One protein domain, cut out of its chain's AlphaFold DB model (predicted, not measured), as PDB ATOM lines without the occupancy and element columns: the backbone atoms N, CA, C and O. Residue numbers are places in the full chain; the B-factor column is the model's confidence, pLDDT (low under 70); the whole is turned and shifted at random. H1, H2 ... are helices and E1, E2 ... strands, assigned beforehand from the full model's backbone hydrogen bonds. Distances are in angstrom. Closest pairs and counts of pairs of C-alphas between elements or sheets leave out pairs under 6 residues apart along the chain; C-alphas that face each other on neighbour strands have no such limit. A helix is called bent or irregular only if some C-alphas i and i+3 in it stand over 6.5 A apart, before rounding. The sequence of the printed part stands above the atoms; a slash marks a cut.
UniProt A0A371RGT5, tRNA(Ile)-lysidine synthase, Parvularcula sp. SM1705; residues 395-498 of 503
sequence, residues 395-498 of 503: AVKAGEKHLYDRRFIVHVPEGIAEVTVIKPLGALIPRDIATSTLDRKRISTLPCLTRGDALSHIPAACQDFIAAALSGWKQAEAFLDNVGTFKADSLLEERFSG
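AT A GLANCE: This is residues 395 to 498 of the 503 residues of the protein "tRNA(Ile)-lysidine synthase" of Parvularcula sp. SM1705 (UniProt A0A371RGT5). One strongly twisted sheet of six strands is folded back on itself like part of a barrel, with E1, E2 and E6 facing E4 and E3 and with E5 as the hinge. H3 packs on E6 and E5 with its residues 460 to 466, H2 and H4 each meet H3 near its last residues, at Ala 469 and Leu 470, H1 meets H2 alone among the helices, at a corner, and short H5 makes a tail after E6. The 104 printed residues hold five named helices and six named strands, in the order E1 E2 E3 H1 H2 E4 E5 H3 H4 E6 H5; the class is mixed, helices and strands. The sheet is mixed, in the order E1 E2 E6 E5 E4 E3. The whole is compact, with a radius of gyration of the C-alphas of 13.6 A and spans of 36 by 35 by 20 A.

IN THESE COORDINATES: E1 is residues 401 to 404, beginning at C-alpha 401 (32.058, -26.019, 61.581), and E2 is 408 to 411. E3 is 420 to 424, 13.3 A long. H1 is 431 to 434 and H2 is 438 to 443. E4 is 447 to 451, 13.6 A, and E5 is 454 to 459, 15.5 A. H3 is 460 to 470, 16.0 A, beginning at C-alpha 460 (35.594, -38.790, 53.534); it is irregular, with C-alphas 461 and 464 7.9 A apart. H4 is 476 to 480, E6 is 484 to 490, 18.8 A, and H5 is 492 to 496, ending at C-alpha 496 (13.464, -37.190, 57.759).

HOW THE PARTS SIT: E1 and E2 form an antiparallel hairpin, with N 402 and O 410 2.9 A apart. E2 and E6 are antiparallel, with N 409 and O 489 at 2.9 A. E6 and E5 are parallel, with N 484 and O 456 at 2.9 A. E5 and E4 form an antiparallel hairpin, with N 449 and O 457 at 3.0 A. E4 and E3 are antiparallel, with N 423 and O 448 at 3.0 A. E5, H3, H4 and E6 make a strand-helix-strand unit, two parallel neighbour strands with helices between, its crossover right-handed. H3 is on the sheet at a height of 7.6 A; its closest C-alphas to E6 are those of Ala 460 and Thr 485, 5.0 A apart. H2 touches H3 at a steep tilt of 41 degrees, opposite ways, the closest C-alphas being those of Asp 439 and Ala 469, 5.6 A apart. H1 and H2 only just touch, and only at the corner, with 3 pairs of C-alphas within 8 A, the closest being Ala 434 and Arg 440, 5.2 A. H3 and H4 only just touch, with 3 pairs, the closest being Leu 470 and Ala 476, 5.8 A. H4 only grazes the sheet, with residues 479 to 480. H5 is not on the sheet and touches no helix. Every O i to N i+4 pair is within hydrogen-bond range in H2, H4 and H5; H3 has 5 of 7, and H1 is too short for such a pair.

THE WHOLE: The two farthest C-alphas, those of Lys 474 and Gly 498, are 42.7 A apart. The printed part has no cut and no long link. The mean pLDDT of the printed part is 90.6, and residues 497 to 498 are under 70.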
ATOM      1  N   ALA A 395      34.633 -18.709  53.444       90.31
ATOM      2  CA  ALA A 395      35.975 -18.690  54.023       90.31
ATOM      3  C   ALA A 395      35.976 -19.406  55.375       90.31
ATOM      4  O   ALA A 395      35.064 -19.199  56.176       90.31
ATOM      5  N   VAL A 396      36.984 -20.246  55.610       90.81
ATOM      6  CA  VAL A 396      37.026 -21.114  56.790       90.81
ATOM      7  C   VAL A 396      38.348 -21.036  57.535       90.81
ATOM      8  O   VAL A 396      39.402 -20.835  56.931       90.81
ATOM      9  N   LYS A 397      38.297 -21.267  58.848       89.12
ATOM     10  CA  LYS A 397      39.474 -21.487  59.695       89.12
ATOM     11  C   LYS A 397      39.513 -22.921  60.216       89.12
ATOM     12  O   LYS A 397      38.494 -23.609  60.260       89.12
ATOM     13  N   ALA A 398      40.708 -23.367  60.599       91.56
ATOM     14  CA  ALA A 398      40.921 -24.688  61.184       91.56
ATOM     15  C   ALA A 398      40.011 -24.909  62.406       91.56
ATOM     16  O   ALA A 398      39.820 -23.994  63.208       91.56
ATOM     17  N   GLY A 399      39.428 -26.105  62.510       89.38
ATOM     18  CA  GLY A 399      38.554 -26.500  63.619       89.38
ATOM     19  C   GLY A 399      37.122 -25.948  63.561       89.38
ATOM     20  O   GLY A 399      36.274 -26.365  64.352       89.38
ATOM     21  N   GLU A 400      36.802 -25.043  62.631       89.06
ATOM     22  CA  GLU A 400      35.448 -24.501  62.501       89.06
ATOM     23  C   GLU A 400      34.458 -25.515  61.909       89.06
ATOM     24  O   GLU A 400      34.808 -26.429  61.154       89.06
ATOM     25  N   LYS A 401      33.173 -25.307  62.210       90.62
ATOM     26  CA  LYS A 401      32.058 -26.019  61.581       90.62
ATOM     27  C   LYS A 401      31.261 -25.054  60.722       90.62
ATOM     28  O   LYS A 401      30.933 -23.955  61.163       90.62
ATOM     29  N   HIS A 402      30.901 -25.489  59.521       89.06
ATOM     30  CA  HIS A 402      30.174 -24.667  58.558       89.06
ATOM     31  C   HIS A 402      28.999 -25.419  57.961       89.06
ATOM     32  O   HIS A 402      29.102 -26.589  57.600       89.06
ATOM     33  N   LEU A 403      27.870 -24.730  57.830       88.06
ATOM     34  CA  LEU A 403      26.693 -25.285  57.187       88.06
ATOM     35  C   LEU A 403      26.791 -25.083  55.672       88.06
ATOM     36  O   LEU A 403      26.857 -23.954  55.189       88.06
ATOM     37  N   TYR A 404      26.758 -26.176  54.916       91.06
ATOM     38  CA  TYR A 404      26.849 -26.171  53.461       91.06
ATOM     39  C   TYR A 404      25.501 -26.526  52.821       91.06
ATOM     40  O   TYR A 404      24.993 -27.642  52.985       91.06
ATOM     41  N   ASP A 405      24.913 -25.554  52.109       86.81
ATOM     42  CA  ASP A 405      23.619 -25.648  51.395       86.81
ATOM     43  C   ASP A 405      22.499 -26.269  52.252       86.81
ATOM     44  O   ASP A 405      21.568 -26.890  51.749       86.81
ATOM     45  N   ARG A 406      22.624 -26.152  53.583       87.00
ATOM     46  CA  ARG A 406      21.741 -26.752  54.594       87.00
ATOM     47  C   ARG A 406      21.564 -28.274  54.489       87.00
ATOM     48  O   ARG A 406      20.637 -28.825  55.087       87.00
ATOM     49  N   ARG A 407      22.433 -28.952  53.735       90.50
ATOM     50  CA  ARG A 407      22.448 -30.414  53.568       90.50
ATOM     51  C   ARG A 407      23.595 -31.067  54.323       90.50
ATOM     52  O   ARG A 407      23.472 -32.234  54.670       90.50
ATOM     53  N   PHE A 408      24.674 -30.328  54.588       92.31
ATOM     54  CA  PHE A 408      25.856 -30.860  55.258       92.31
ATOM     55  C   PHE A 408      26.383 -29.913  56.335       92.31
ATOM     56  O   PHE A 408      26.422 -28.703  56.119       92.31
ATOM     57  N   ILE A 409      26.860 -30.469  57.450       92.62
ATOM     58  CA  ILE A 409      27.779 -29.783  58.366       92.62
ATOM     59  C   ILE A 409      29.200 -30.188  57.976       92.62
ATOM     60  O   ILE A 409      29.592 -31.345  58.123       92.62
ATOM     61  N   VAL A 410      29.967 -29.231  57.465       94.69
ATOM     62  CA  VAL A 410      31.378 -29.384  57.110       94.69
ATOM     63  C   VAL A 410      32.226 -29.114  58.348       94.69
ATOM     64  O   VAL A 410      32.187 -28.009  58.884       94.69
ATOM     65  N   HIS A 411      33.000 -30.108  58.785       95.06
ATOM     66  CA  HIS A 411      33.995 -29.956  59.848       95.06
ATOM     67  C   HIS A 411      35.347 -29.684  59.206       95.06
ATOM     68  O   HIS A 411      35.879 -30.533  58.482       95.06
ATOM     69  N   VAL A 412      35.882 -28.493  59.441       94.25
ATOM     70  CA  VAL A 412      37.129 -28.049  58.826       94.25
ATOM     71  C   VAL A 412      38.299 -28.710  59.560       94.25
ATOM     72  O   VAL A 412      38.416 -28.530  60.773       94.25
ATOM     73  N   PRO A 413      39.159 -29.483  58.867       93.94
ATOM     74  CA  PRO A 413      40.276 -30.171  59.503       93.94
ATOM     75  C   PRO A 413      41.214 -29.220  60.252       93.94
ATOM     76  O   PRO A 413      41.438 -28.078  59.833       93.94
ATOM     77  N   GLU A 414      41.815 -29.725  61.327       90.81
ATOM     78  CA  GLU A 414      42.935 -29.051  61.979       90.81
ATOM     79  C   GLU A 414      44.110 -28.907  60.999       90.81
ATOM     80  O   GLU A 414      44.379 -29.800  60.193       90.81
ATOM     81  N   GLY A 415      44.810 -27.770  61.040       85.56
ATOM     82  CA  GLY A 415      45.957 -27.506  60.159       85.56
ATOM     83  C   GLY A 415      45.615 -27.068  58.726       85.56
ATOM     84  O   GLY A 415      46.512 -27.005  57.882       85.56
ATOM     85  N   ILE A 416      44.351 -26.736  58.429       86.00
ATOM     86  CA  ILE A 416      43.986 -26.098  57.157       86.00
ATOM     87  C   ILE A 416      44.642 -24.707  57.041       86.00
ATOM     88  O   ILE A 416      44.777 -23.979  58.026       86.00
ATOM     89  N   ALA A 417      45.024 -24.303  55.828       82.19
ATOM     90  CA  ALA A 417      45.539 -22.954  55.589       82.19
ATOM     91  C   ALA A 417      44.410 -21.910  55.676       82.19
ATOM     92  O   ALA A 417      43.316 -22.166  55.173       82.19
ATOM     93  N   GLU A 418      44.692 -20.714  56.204       74.38
ATOM     94  CA  GLU A 418      43.697 -19.634  56.389       74.38
ATOM     95  C   GLU A 418      43.005 -19.166  55.094       74.38
ATOM     96  O   GLU A 418      41.913 -18.612  55.135       74.38
ATOM     97  N   VAL A 419      43.608 -19.405  53.925       79.62
ATOM     98  CA  VAL A 419      43.053 -19.030  52.608       79.62
ATOM     99  C   VAL A 419      42.107 -20.084  52.013       79.62
ATOM    100  O   VAL A 419      41.795 -20.039  50.821       79.62
ATOM    101  N   THR A 420      41.699 -21.076  52.803       91.00
ATOM    102  CA  THR A 420      40.850 -22.177  52.335       91.00
ATOM    103  C   THR A 420      39.382 -21.767  52.341       91.00
ATOM    104  O   THR A 420      38.917 -21.060  53.236       91.00
ATOM    105  N   VAL A 421      38.637 -22.223  51.335       95.00
ATOM    106  CA  VAL A 421      37.205 -21.938  51.193       95.00
ATOM    107  C   VAL A 421      36.405 -23.211  50.926       95.00
ATOM    108  O   VAL A 421      36.908 -24.144  50.299       95.00
ATOM    109  N   ILE A 422      35.146 -23.241  51.367       95.25
ATOM    110  CA  ILE A 422      34.171 -24.272  50.990       95.25
ATOM    111  C   ILE A 422      33.485 -23.855  49.687       95.25
ATOM    112  O   ILE A 422      32.966 -22.741  49.591       95.25
ATOM    113  N   LYS A 423      33.430 -24.764  48.706       94.88
ATOM    114  CA  LYS A 423      32.703 -24.600  47.433       94.88
ATOM    115  C   LYS A 423      32.034 -25.916  47.005       94.88
ATOM    116  O   LYS A 423      32.436 -26.978  47.484       94.88
ATOM    117  N   PRO A 424      31.056 -25.892  46.081       95.94
ATOM    118  CA  PRO A 424      30.559 -27.108  45.445       95.94
ATOM    119  C   PRO A 424      31.642 -27.753  44.581       95.94
ATOM    120  O   PRO A 424      32.282 -27.066  43.785       95.94
ATOM    121  N   LEU A 425      31.809 -29.073  44.669       96.00
ATOM    122  CA  LEU A 425      32.798 -29.814  43.879       96.00
ATOM    123  C   LEU A 425      32.608 -29.610  42.369       96.00
ATOM    124  O   LEU A 425      33.576 -29.503  41.621       96.00
ATOM    125  N   GLY A 426      31.356 -29.475  41.919       93.88
ATOM    126  CA  GLY A 426      31.027 -29.213  40.520       93.88
ATOM    127  C   GLY A 426      31.538 -27.872  39.990       93.88
ATOM    128  O   GLY A 426      31.584 -27.697  38.779       93.88
ATOM    129  N   ALA A 427      31.944 -26.939  40.859       92.69
ATOM    130  CA  ALA A 427      32.562 -25.681  40.440       92.69
ATOM    131  C   ALA A 427      33.992 -25.877  39.907       92.69
ATOM    132  O   ALA A 427      34.493 -25.015  39.191       92.69
ATOM    133  N   LEU A 428      34.636 -27.002  40.239       93.06
ATOM    134  CA  LEU A 428      35.988 -27.355  39.791       93.06
ATOM    135  C   LEU A 428      35.991 -28.328  38.600       93.06
ATOM    136  O   LEU A 428      37.045 -28.630  38.047       93.06
ATOM    137  N   ILE A 429      34.820 -28.842  38.218       92.25
ATOM    138  CA  ILE A 429      34.660 -29.822  37.142       92.25
ATOM    139  C   ILE A 429      34.059 -29.104  35.924       92.25
ATOM    140  O   ILE A 429      33.067 -28.387  36.080       92.25
ATOM    141  N   PRO A 430      34.591 -29.302  34.700       90.44
ATOM    142  CA  PRO A 430      33.995 -28.743  33.489       90.44
ATOM    143  C   PRO A 430      32.495 -29.049  33.395       90.44
ATOM    144  O   PRO A 430      32.061 -30.172  33.659       90.44
ATOM    145  N   ARG A 431      31.679 -28.043  33.055       87.19
ATOM    146  CA  ARG A 431      30.211 -28.115  33.186       87.19
ATOM    147  C   ARG A 431      29.579 -29.242  32.362       87.19
ATOM    148  O   ARG A 431      28.599 -29.848  32.798       87.19
ATOM    149  N   ASP A 432      30.137 -29.521  31.191       87.44
ATOM    150  CA  ASP A 432      29.758 -30.623  30.305       87.44
ATOM    151  C   ASP A 432      30.000 -31.987  30.963       87.44
ATOM    152  O   ASP A 432      29.147 -32.866  30.877       87.44
ATOM    153  N   ILE A 433      31.099 -32.138  31.704       88.38
ATOM    154  CA  ILE A 433      31.412 -33.344  32.477       88.38
ATOM    155  C   ILE A 433      30.532 -33.429  33.725       88.38
ATOM    156  O   ILE A 433      29.866 -34.441  33.942       88.38
ATOM    157  N   ALA A 434      30.469 -32.357  34.516       84.19
ATOM    158  CA  ALA A 434      29.727 -32.271  35.776       84.19
ATOM    159  C   ALA A 434      28.237 -32.634  35.631       84.19
ATOM    160  O   ALA A 434      27.601 -33.105  36.572       84.19
ATOM    161  N   THR A 435      27.665 -32.441  34.440       83.31
ATOM    162  CA  THR A 435      26.236 -32.652  34.181       83.31
ATOM    163  C   THR A 435      25.927 -33.842  33.266       83.31
ATOM    164  O   THR A 435      24.750 -34.093  32.993       83.31
ATOM    165  N   SER A 436      26.934 -34.615  32.835       84.81
ATOM    166  CA  SER A 436      26.762 -35.645  31.797       84.81
ATOM    167  C   SER A 436      26.048 -36.922  32.258       84.81
ATOM    168  O   SER A 436      25.455 -37.616  31.439       84.81
ATOM    169  N   THR A 437      26.122 -37.276  33.544       89.38
ATOM    170  CA  THR A 437      25.482 -38.478  34.119       89.38
ATOM    171  C   THR A 437      24.799 -38.147  35.444       89.38
ATOM    172  O   THR A 437      25.080 -37.109  36.042       89.38
ATOM    173  N   LEU A 438      23.900 -39.018  35.927       88.12
ATOM    174  CA  LEU A 438      23.247 -38.829  37.231       88.12
ATOM    175  C   LEU A 438      24.271 -38.757  38.372       88.12
ATOM    176  O   LEU A 438      24.217 -37.828  39.171       88.12
ATOM    177  N   ASP A 439      25.252 -39.660  38.400       92.06
ATOM    178  CA  ASP A 439      26.276 -39.660  39.449       92.06
ATOM    179  C   ASP A 439      27.167 -38.418  39.399       92.06
ATOM    180  O   ASP A 439      27.458 -37.834  40.441       92.06
ATOM    181  N   ARG A 440      27.519 -37.930  38.201       93.62
ATOM    182  CA  ARG A 440      28.269 -36.673  38.060       93.62
ATOM    183  C   ARG A 440      27.465 -35.468  38.537       93.62
ATOM    184  O   ARG A 440      28.008 -34.622  39.249       93.62
ATOM    185  N   LYS A 441      26.160 -35.425  38.245       93.44
ATOM    186  CA  LYS A 441      25.263 -34.393  38.791       93.44
ATOM    187  C   LYS A 441      25.232 -34.450  40.319       93.44
ATOM    188  O   LYS A 441      25.337 -33.410  40.957       93.44
ATOM    189  N   ARG A 442      25.150 -35.644  40.907       94.31
ATOM    190  CA  ARG A 442      25.136 -35.841  42.363       94.31
ATOM    191  C   ARG A 442      26.419 -35.338  43.025       94.31
ATOM    192  O   ARG A 442      26.342 -34.455  43.883       94.31
ATOM    193  N   ILE A 443      27.592 -35.794  42.567       96.44
ATOM    194  CA  ILE A 443      28.879 -35.360  43.146       96.44
ATOM    195  C   ILE A 443      29.136 -33.866  42.946       96.44
ATOM    196  O   ILE A 443      29.758 -33.239  43.795       96.44
ATOM    197  N   SER A 444      28.600 -33.261  41.881       95.19
ATOM    198  CA  SER A 444      28.747 -31.823  41.616       95.19
ATOM    199  C   SER A 444      28.140 -30.947  42.708       95.19
ATOM    200  O   SER A 444      28.500 -29.777  42.832       95.19
ATOM    201  N   THR A 445      27.226 -31.507  43.503       95.44
ATOM    202  CA  THR A 445      26.578 -30.804  44.610       95.44
ATOM    203  C   THR A 445      27.249 -31.020  45.961       95.44
ATOM    204  O   THR A 445      26.824 -30.397  46.932       95.44
ATOM    205  N   LEU A 446      28.269 -31.876  46.057       97.06
ATOM    206  CA  LEU A 446      28.978 -32.138  47.310       97.06
ATOM    207  C   LEU A 446      29.860 -30.948  47.716       97.06
ATOM    208  O   LEU A 446      30.412 -30.285  46.834       97.06
ATOM    209  N   PRO A 447      30.027 -30.684  49.025       97.00
ATOM    210  CA  PRO A 447      31.010 -29.713  49.486       97.00
ATOM    211  C   PRO A 447      32.431 -30.202  49.202       97.00
ATOM    212  O   PRO A 447      32.719 -31.391  49.317       97.00
ATOM    213  N   CYS A 448      33.336 -29.277  48.909       97.12
ATOM    214  CA  CYS A 448      34.777 -29.509  48.887       97.12
ATOM    215  C   CYS A 448      35.524 -28.317  49.498       97.12
ATOM    216  O   CYS A 448      34.984 -27.207  49.549       97.12
ATOM    217  N   LEU A 449      36.757 -28.549  49.953       96.81
ATOM    218  CA  LEU A 449      37.668 -27.491  50.390       96.81
ATOM    219  C   LEU A 449      38.640 -27.160  49.262       96.81
ATOM    220  O   LEU A 449      39.236 -28.072  48.679       96.81
ATOM    221  N   THR A 450      38.834 -25.872  48.981       94.75
ATOM    222  CA  THR A 450      39.722 -25.407  47.907       94.75
ATOM    223  C   THR A 450      40.732 -24.382  48.400       94.75
ATOM    224  O   THR A 450      40.449 -23.579  49.290       94.75
ATOM    225  N   ARG A 451      41.918 -24.389  47.781       90.31
ATOM    226  CA  ARG A 451      42.926 -23.331  47.910       90.31
ATOM    227  C   ARG A 451      42.978 -22.576  46.586       90.31
ATOM    228  O   ARG A 451      43.569 -23.055  45.620       90.31
ATOM    229  N   GLY A 452      42.300 -21.431  46.519       84.62
ATOM    230  CA  GLY A 452      41.995 -20.790  45.236       84.62
ATOM    231  C   GLY A 452      41.095 -21.696  44.390       84.62
ATOM    232  O   GLY A 452      39.990 -22.042  44.828       84.62
ATOM    233  N   ASP A 453      41.598 -22.112  43.228       84.69
ATOM    234  CA  ASP A 453      40.912 -23.013  42.287       84.69
ATOM    235  C   ASP A 453      41.426 -24.463  42.341       84.69
ATOM    236  O   ASP A 453      40.950 -25.320  41.600       84.69
ATOM    237  N   ALA A 454      42.377 -24.768  43.230       90.56
ATOM    238  CA  ALA A 454      42.863 -26.130  43.429       90.56
ATOM    239  C   ALA A 454      42.015 -26.877  44.471       90.56
ATOM    240  O   ALA A 454      41.773 -26.362  45.572       90.56
ATOM    241  N   LEU A 455      41.604 -28.105  44.139       95.50
ATOM    242  CA  LEU A 455      40.948 -29.014  45.077       95.50
ATOM    243  C   LEU A 455      41.935 -29.402  46.184       95.50
ATOM    244  O   LEU A 455      43.055 -29.814  45.905       95.50
ATOM    245  N   SER A 456      41.521 -29.253  47.441       95.12
ATOM    246  CA  SER A 456      42.356 -29.578  48.597       95.12
ATOM    247  C   SER A 456      41.819 -30.772  49.375       95.12
ATOM    248  O   SER A 456      42.597 -31.661  49.704       95.12
ATOM    249  N   HIS A 457      40.516 -30.794  49.681       97.00
ATOM    250  CA  HIS A 457      39.902 -31.913  50.399       97.00
ATOM    251  C   HIS A 457      38.488 -32.229  49.892       97.00
ATOM    252  O   HIS A 457      37.754 -31.328  49.473       97.00
ATOM    253  N   ILE A 458      38.086 -33.496  50.010       97.44
ATOM    254  CA  ILE A 458      36.733 -34.001  49.709       97.44
ATOM    255  C   ILE A 458      36.092 -34.692  50.928       97.44
ATOM    256  O   ILE A 458      36.802 -35.078  51.859       97.44
ATOM    257  N   PRO A 459      34.759 -34.876  50.962       97.62
ATOM    258  CA  PRO A 459      34.103 -35.566  52.066       97.62
ATOM    259  C   PRO A 459      34.562 -37.023  52.154       97.62
ATOM    260  O   PRO A 459      34.410 -37.774  51.189       97.62
ATOM    261  N   ALA A 460      35.060 -37.443  53.320       96.94
ATOM    262  CA  ALA A 460      35.594 -38.790  53.534       96.94
ATOM    263  C   ALA A 460      34.579 -39.886  53.164       96.94
ATOM    264  O   ALA A 460      34.905 -40.830  52.453       96.94
ATOM    265  N   ALA A 461      33.312 -39.711  53.558       95.38
ATOM    266  CA  ALA A 461      32.241 -40.668  53.273       95.38
ATOM    267  C   ALA A 461      31.885 -40.791  51.777       95.38
ATOM    268  O   ALA A 461      31.210 -41.742  51.392       95.38
ATOM    269  N   CYS A 462      32.300 -39.839  50.934       96.12
ATOM    270  CA  CYS A 462      31.979 -39.806  49.504       96.12
ATOM    271  C   CYS A 462      33.181 -40.121  48.598       96.12
ATOM    272  O   CYS A 462      33.022 -40.073  47.381       96.12
ATOM    273  N   GLN A 463      34.361 -40.425  49.150       95.38
ATOM    274  CA  GLN A 463      35.603 -40.582  48.383       95.38
ATOM    275  C   GLN A 463      35.474 -41.615  47.252       95.38
ATOM    276  O   GLN A 463      35.693 -41.279  46.086       95.38
ATOM    277  N   ASP A 464      35.024 -42.829  47.573       95.12
ATOM    278  CA  ASP A 464      34.861 -43.909  46.589       95.12
ATOM    279  C   ASP A 464      33.804 -43.570  45.532       95.12
ATOM    280  O   ASP A 464      33.971 -43.855  44.345       95.12
ATOM    281  N   PHE A 465      32.718 -42.911  45.950       95.44
ATOM    282  CA  PHE A 465      31.654 -42.491  45.043       95.44
ATOM    283  C   PHE A 465      32.141 -41.425  44.051       95.44
ATOM    284  O   PHE A 465      31.834 -41.510  42.861       95.44
ATOM    285  N   ILE A 466      32.943 -40.460  44.515       96.50
ATOM    286  CA  ILE A 466      33.557 -39.431  43.666       96.50
ATOM    287  C   ILE A 466      34.509 -40.076  42.655       96.50
ATOM    288  O   ILE A 466      34.395 -39.804  41.457       96.50
ATOM    289  N   ALA A 467      35.399 -40.964  43.107       95.06
ATOM    290  CA  ALA A 467      36.334 -41.665  42.230       95.06
ATOM    291  C   ALA A 467      35.600 -42.484  41.153       95.06
ATOM    292  O   ALA A 467      35.904 -42.374  39.963       95.06
ATOM    293  N   ALA A 468      34.565 -43.237  41.543       95.12
ATOM    294  CA  ALA A 468      33.758 -44.026  40.618       95.12
ATOM    295  C   ALA A 468      33.033 -43.152  39.580       95.12
ATOM    296  O   ALA A 468      33.095 -43.434  38.380       95.12
ATOM    297  N   ALA A 469      32.396 -42.056  40.009       93.75
ATOM    298  CA  ALA A 469      31.665 -41.141  39.129       93.75
ATOM    299  C   ALA A 469      32.575 -40.415  38.110       93.75
ATOM    300  O   ALA A 469      32.130 -40.040  37.014       93.75
ATOM    301  N   LEU A 470      33.856 -40.236  38.446       94.50
ATOM    302  CA  LEU A 470      34.859 -39.596  37.592       94.50
ATOM    303  C   LEU A 470      35.706 -40.577  36.763       94.50
ATOM    304  O   LEU A 470      36.417 -40.116  35.878       94.50
ATOM    305  N   SER A 471      35.569 -41.897  36.941       89.75
ATOM    306  CA  SER A 471      36.402 -42.949  36.307       89.75
ATOM    307  C   SER A 471      36.508 -42.928  34.766       89.75
ATOM    308  O   SER A 471      37.403 -43.546  34.198       89.75
ATOM    309  N   GLY A 472      35.641 -42.190  34.067       86.06
ATOM    310  CA  GLY A 472      35.701 -41.976  32.610       86.06
ATOM    311  C   GLY A 472      36.193 -40.591  32.166       86.06
ATOM    312  O   GLY A 472      36.120 -40.269  30.981       86.06
ATOM    313  N   TRP A 473      36.615 -39.726  33.087       92.94
ATOM    314  CA  TRP A 473      37.159 -38.404  32.774       92.94
ATOM    315  C   TRP A 473      38.686 -38.464  32.756       92.94
ATOM    316  O   TRP A 473      39.313 -38.787  33.757       92.94
ATOM    317  N   LYS A 474      39.298 -38.124  31.614       91.50
ATOM    318  CA  LYS A 474      40.750 -38.267  31.386       91.50
ATOM    319  C   LYS A 474      41.638 -37.582  32.434       91.50
ATOM    320  O   LYS A 474      42.763 -38.012  32.626       91.50
ATOM    321  N   GLN A 475      41.159 -36.510  33.061       91.25
ATOM    322  CA  GLN A 475      41.920 -35.732  34.045       91.25
ATOM    323  C   GLN A 475      41.601 -36.130  35.494       91.25
ATOM    324  O   GLN A 475      42.147 -35.526  36.409       91.25
ATOM    325  N   ALA A 476      40.735 -37.126  35.719       90.75
ATOM    326  CA  ALA A 476      40.252 -37.481  37.052       90.75
ATOM    327  C   ALA A 476      41.372 -37.891  38.016       90.75
ATOM    328  O   ALA A 476      41.338 -37.493  39.174       90.75
ATOM    329  N   GLU A 477      42.364 -38.647  37.541       90.56
ATOM    330  CA  GLU A 477      43.485 -39.103  38.371       90.56
ATOM    331  C   GLU A 477      44.312 -37.917  38.880       90.56
ATOM    332  O   GLU A 477      44.464 -37.753  40.083       90.56
ATOM    333  N   ALA A 478      44.730 -37.018  37.982       91.75
ATOM    334  CA  ALA A 478      45.444 -35.796  38.357       91.75
ATOM    335  C   ALA A 478      44.591 -34.839  39.209       91.75
ATOM    336  O   ALA A 478      45.118 -34.119  40.049       91.75
ATOM    337  N   PHE A 479      43.273 -34.814  38.993       92.62
ATOM    338  CA  PHE A 479      42.343 -33.979  39.752       92.62
ATOM    339  C   PHE A 479      42.150 -34.456  41.199       92.62
ATOM    340  O   PHE A 479      41.925 -33.634  42.085       92.62
ATOM    341  N   LEU A 480      42.215 -35.770  41.434       93.25
ATOM    342  CA  LEU A 480      42.065 -36.387  42.757       93.25
ATOM    343  C   LEU A 480      43.409 -36.703  43.432       93.25
ATOM    344  O   LEU A 480      43.420 -37.202  44.559       93.25
ATOM    345  N   ASP A 481      44.527 -36.411  42.768       91.62
ATOM    346  CA  ASP A 481      45.862 -36.678  43.290       91.62
ATOM    347  C   ASP A 481      46.171 -35.817  44.523       91.62
ATOM    348  O   ASP A 481      45.910 -34.614  44.549       91.62
ATOM    349  N   ASN A 482      46.736 -36.443  45.559       88.56
ATOM    350  CA  ASN A 482      47.094 -35.803  46.833       88.56
ATOM    351  C   ASN A 482      45.956 -35.013  47.520       88.56
ATOM    352  O   ASN A 482      46.209 -34.095  48.306       88.56
ATOM    353  N   VAL A 483      44.694 -35.371  47.261       93.56
ATOM    354  CA  VAL A 483      43.527 -34.735  47.885       93.56
ATOM    355  C   VAL A 483      43.278 -35.329  49.274       93.56
ATOM    356  O   VAL A 483      43.115 -36.538  49.436       93.56
ATOM    357  N   GLY A 484      43.223 -34.466  50.290       94.88
ATOM    358  CA  GLY A 484      42.883 -34.862  51.655       94.88
ATOM    359  C   GLY A 484      41.391 -35.159  51.827       94.88
ATOM    360  O   GLY A 484      40.572 -34.954  50.928       94.88
ATOM    361  N   THR A 485      40.992 -35.599  53.017       96.62
ATOM    362  CA  THR A 485      39.577 -35.820  53.336       96.62
ATOM    363  C   THR A 485      39.135 -35.019  54.552       96.62
ATOM    364  O   THR A 485      39.939 -34.655  55.408       96.62
ATOM    365  N   PHE A 486      37.843 -34.707  54.621       96.44
ATOM    366  CA  PHE A 486      37.237 -34.058  55.781       96.44
ATOM    367  C   PHE A 486      35.912 -34.721  56.158       96.44
ATOM    368  O   PHE A 486      35.283 -35.413  55.350       96.44
ATOM    369  N   LYS A 487      35.475 -34.503  57.399       96.56
ATOM    370  CA  LYS A 487      34.184 -34.995  57.883       96.56
ATOM    371  C   LYS A 487      33.064 -34.051  57.432       96.56
ATOM    372  O   LYS A 487      33.099 -32.858  57.725       96.56
ATOM    373  N   ALA A 488      32.058 -34.599  56.753       95.19
ATOM    374  CA  ALA A 488      30.837 -33.891  56.378       95.19
ATOM    375  C   ALA A 488      29.623 -34.681  56.877       95.19
ATOM    376  O   ALA A 488      29.336 -35.756  56.349       95.19
ATOM    377  N   ASP A 489      28.926 -34.166  57.887       92.06
ATOM    378  CA  ASP A 489      27.723 -34.816  58.412       92.06
ATOM    379  C   ASP A 489      26.524 -34.447  57.539       92.06
ATOM    380  O   ASP A 489      26.209 -33.267  57.381       92.06
ATOM    381  N   SER A 490      25.862 -35.448  56.957       90.19
ATOM    382  CA  SER A 490      24.624 -35.249  56.199       90.19
ATOM    383  C   SER A 490      23.468 -34.935  57.148       90.19
ATOM    384  O   SER A 490      23.203 -35.678  58.087       90.19
ATOM    385  N   LEU A 491      22.728 -33.866  56.857       87.94
ATOM    386  CA  LEU A 491      21.524 -33.466  57.593       87.94
ATOM    387  C   LEU A 491      20.260 -34.174  57.090       87.94
ATOM    388  O   LEU A 491      19.151 -33.841  57.504       87.94
ATOM    389  N   LEU A 492      20.402 -35.132  56.172       85.81
ATOM    390  CA  LEU A 492      19.275 -35.825  55.560       85.81
ATOM    391  C   LEU A 492      18.444 -36.597  56.602       85.81
ATOM    392  O   LEU A 492      17.221 -36.518  56.586       85.81
ATOM    393  N   GLU A 493      19.092 -37.280  57.549       78.31
ATOM    394  CA  GLU A 493      18.394 -38.008  58.620       78.31
ATOM    395  C   GLU A 493      17.686 -37.072  59.605       78.31
ATOM    396  O   GLU A 493      16.550 -37.342  59.998       78.31
ATOM    397  N   GLU A 494      18.307 -35.946  59.974       77.62
ATOM    398  CA  GLU A 494      17.646 -34.912  60.786       77.62
ATOM    399  C   GLU A 494      16.375 -34.406  60.092       77.62
ATOM    400  O   GLU A 494      15.333 -34.242  60.726       77.62
ATOM    401  N   ARG A 495      16.435 -34.250  58.767       76.94
ATOM    402  CA  ARG A 495      15.310 -33.795  57.946       76.94
ATOM    403  C   ARG A 495      14.189 -34.832  57.827       76.94
ATOM    404  O   ARG A 495      13.036 -34.433  57.876       76.94
ATOM    405  N   PHE A 496      14.492 -36.131  57.763       73.81
ATOM    406  CA  PHE A 496      13.464 -37.190  57.759       73.81
ATOM    407  C   PHE A 496      12.887 -37.518  59.138       73.81
ATOM    408  O   PHE A 496      11.801 -38.079  59.236       73.81
ATOM    409  N   SER A 497      13.600 -37.197  60.215       66.00
ATOM    410  CA  SER A 497      13.168 -37.508  61.585       66.00
ATOM    411  C   SER A 497      12.331 -36.400  62.230       66.00
ATOM    412  O   SER A 497      12.054 -36.465  63.427       66.00
ATOM    413  N   GLY A 498      11.949 -35.368  61.465       58.94
ATOM    414  CA  GLY A 498      11.254 -34.193  61.994       58.94
ATOM    415  C   GLY A 498      12.084 -33.409  63.019       58.94
ATOM    416  O   GLY A 498      11.526 -32.633  63.795       58.94
TER     417      GLY A 498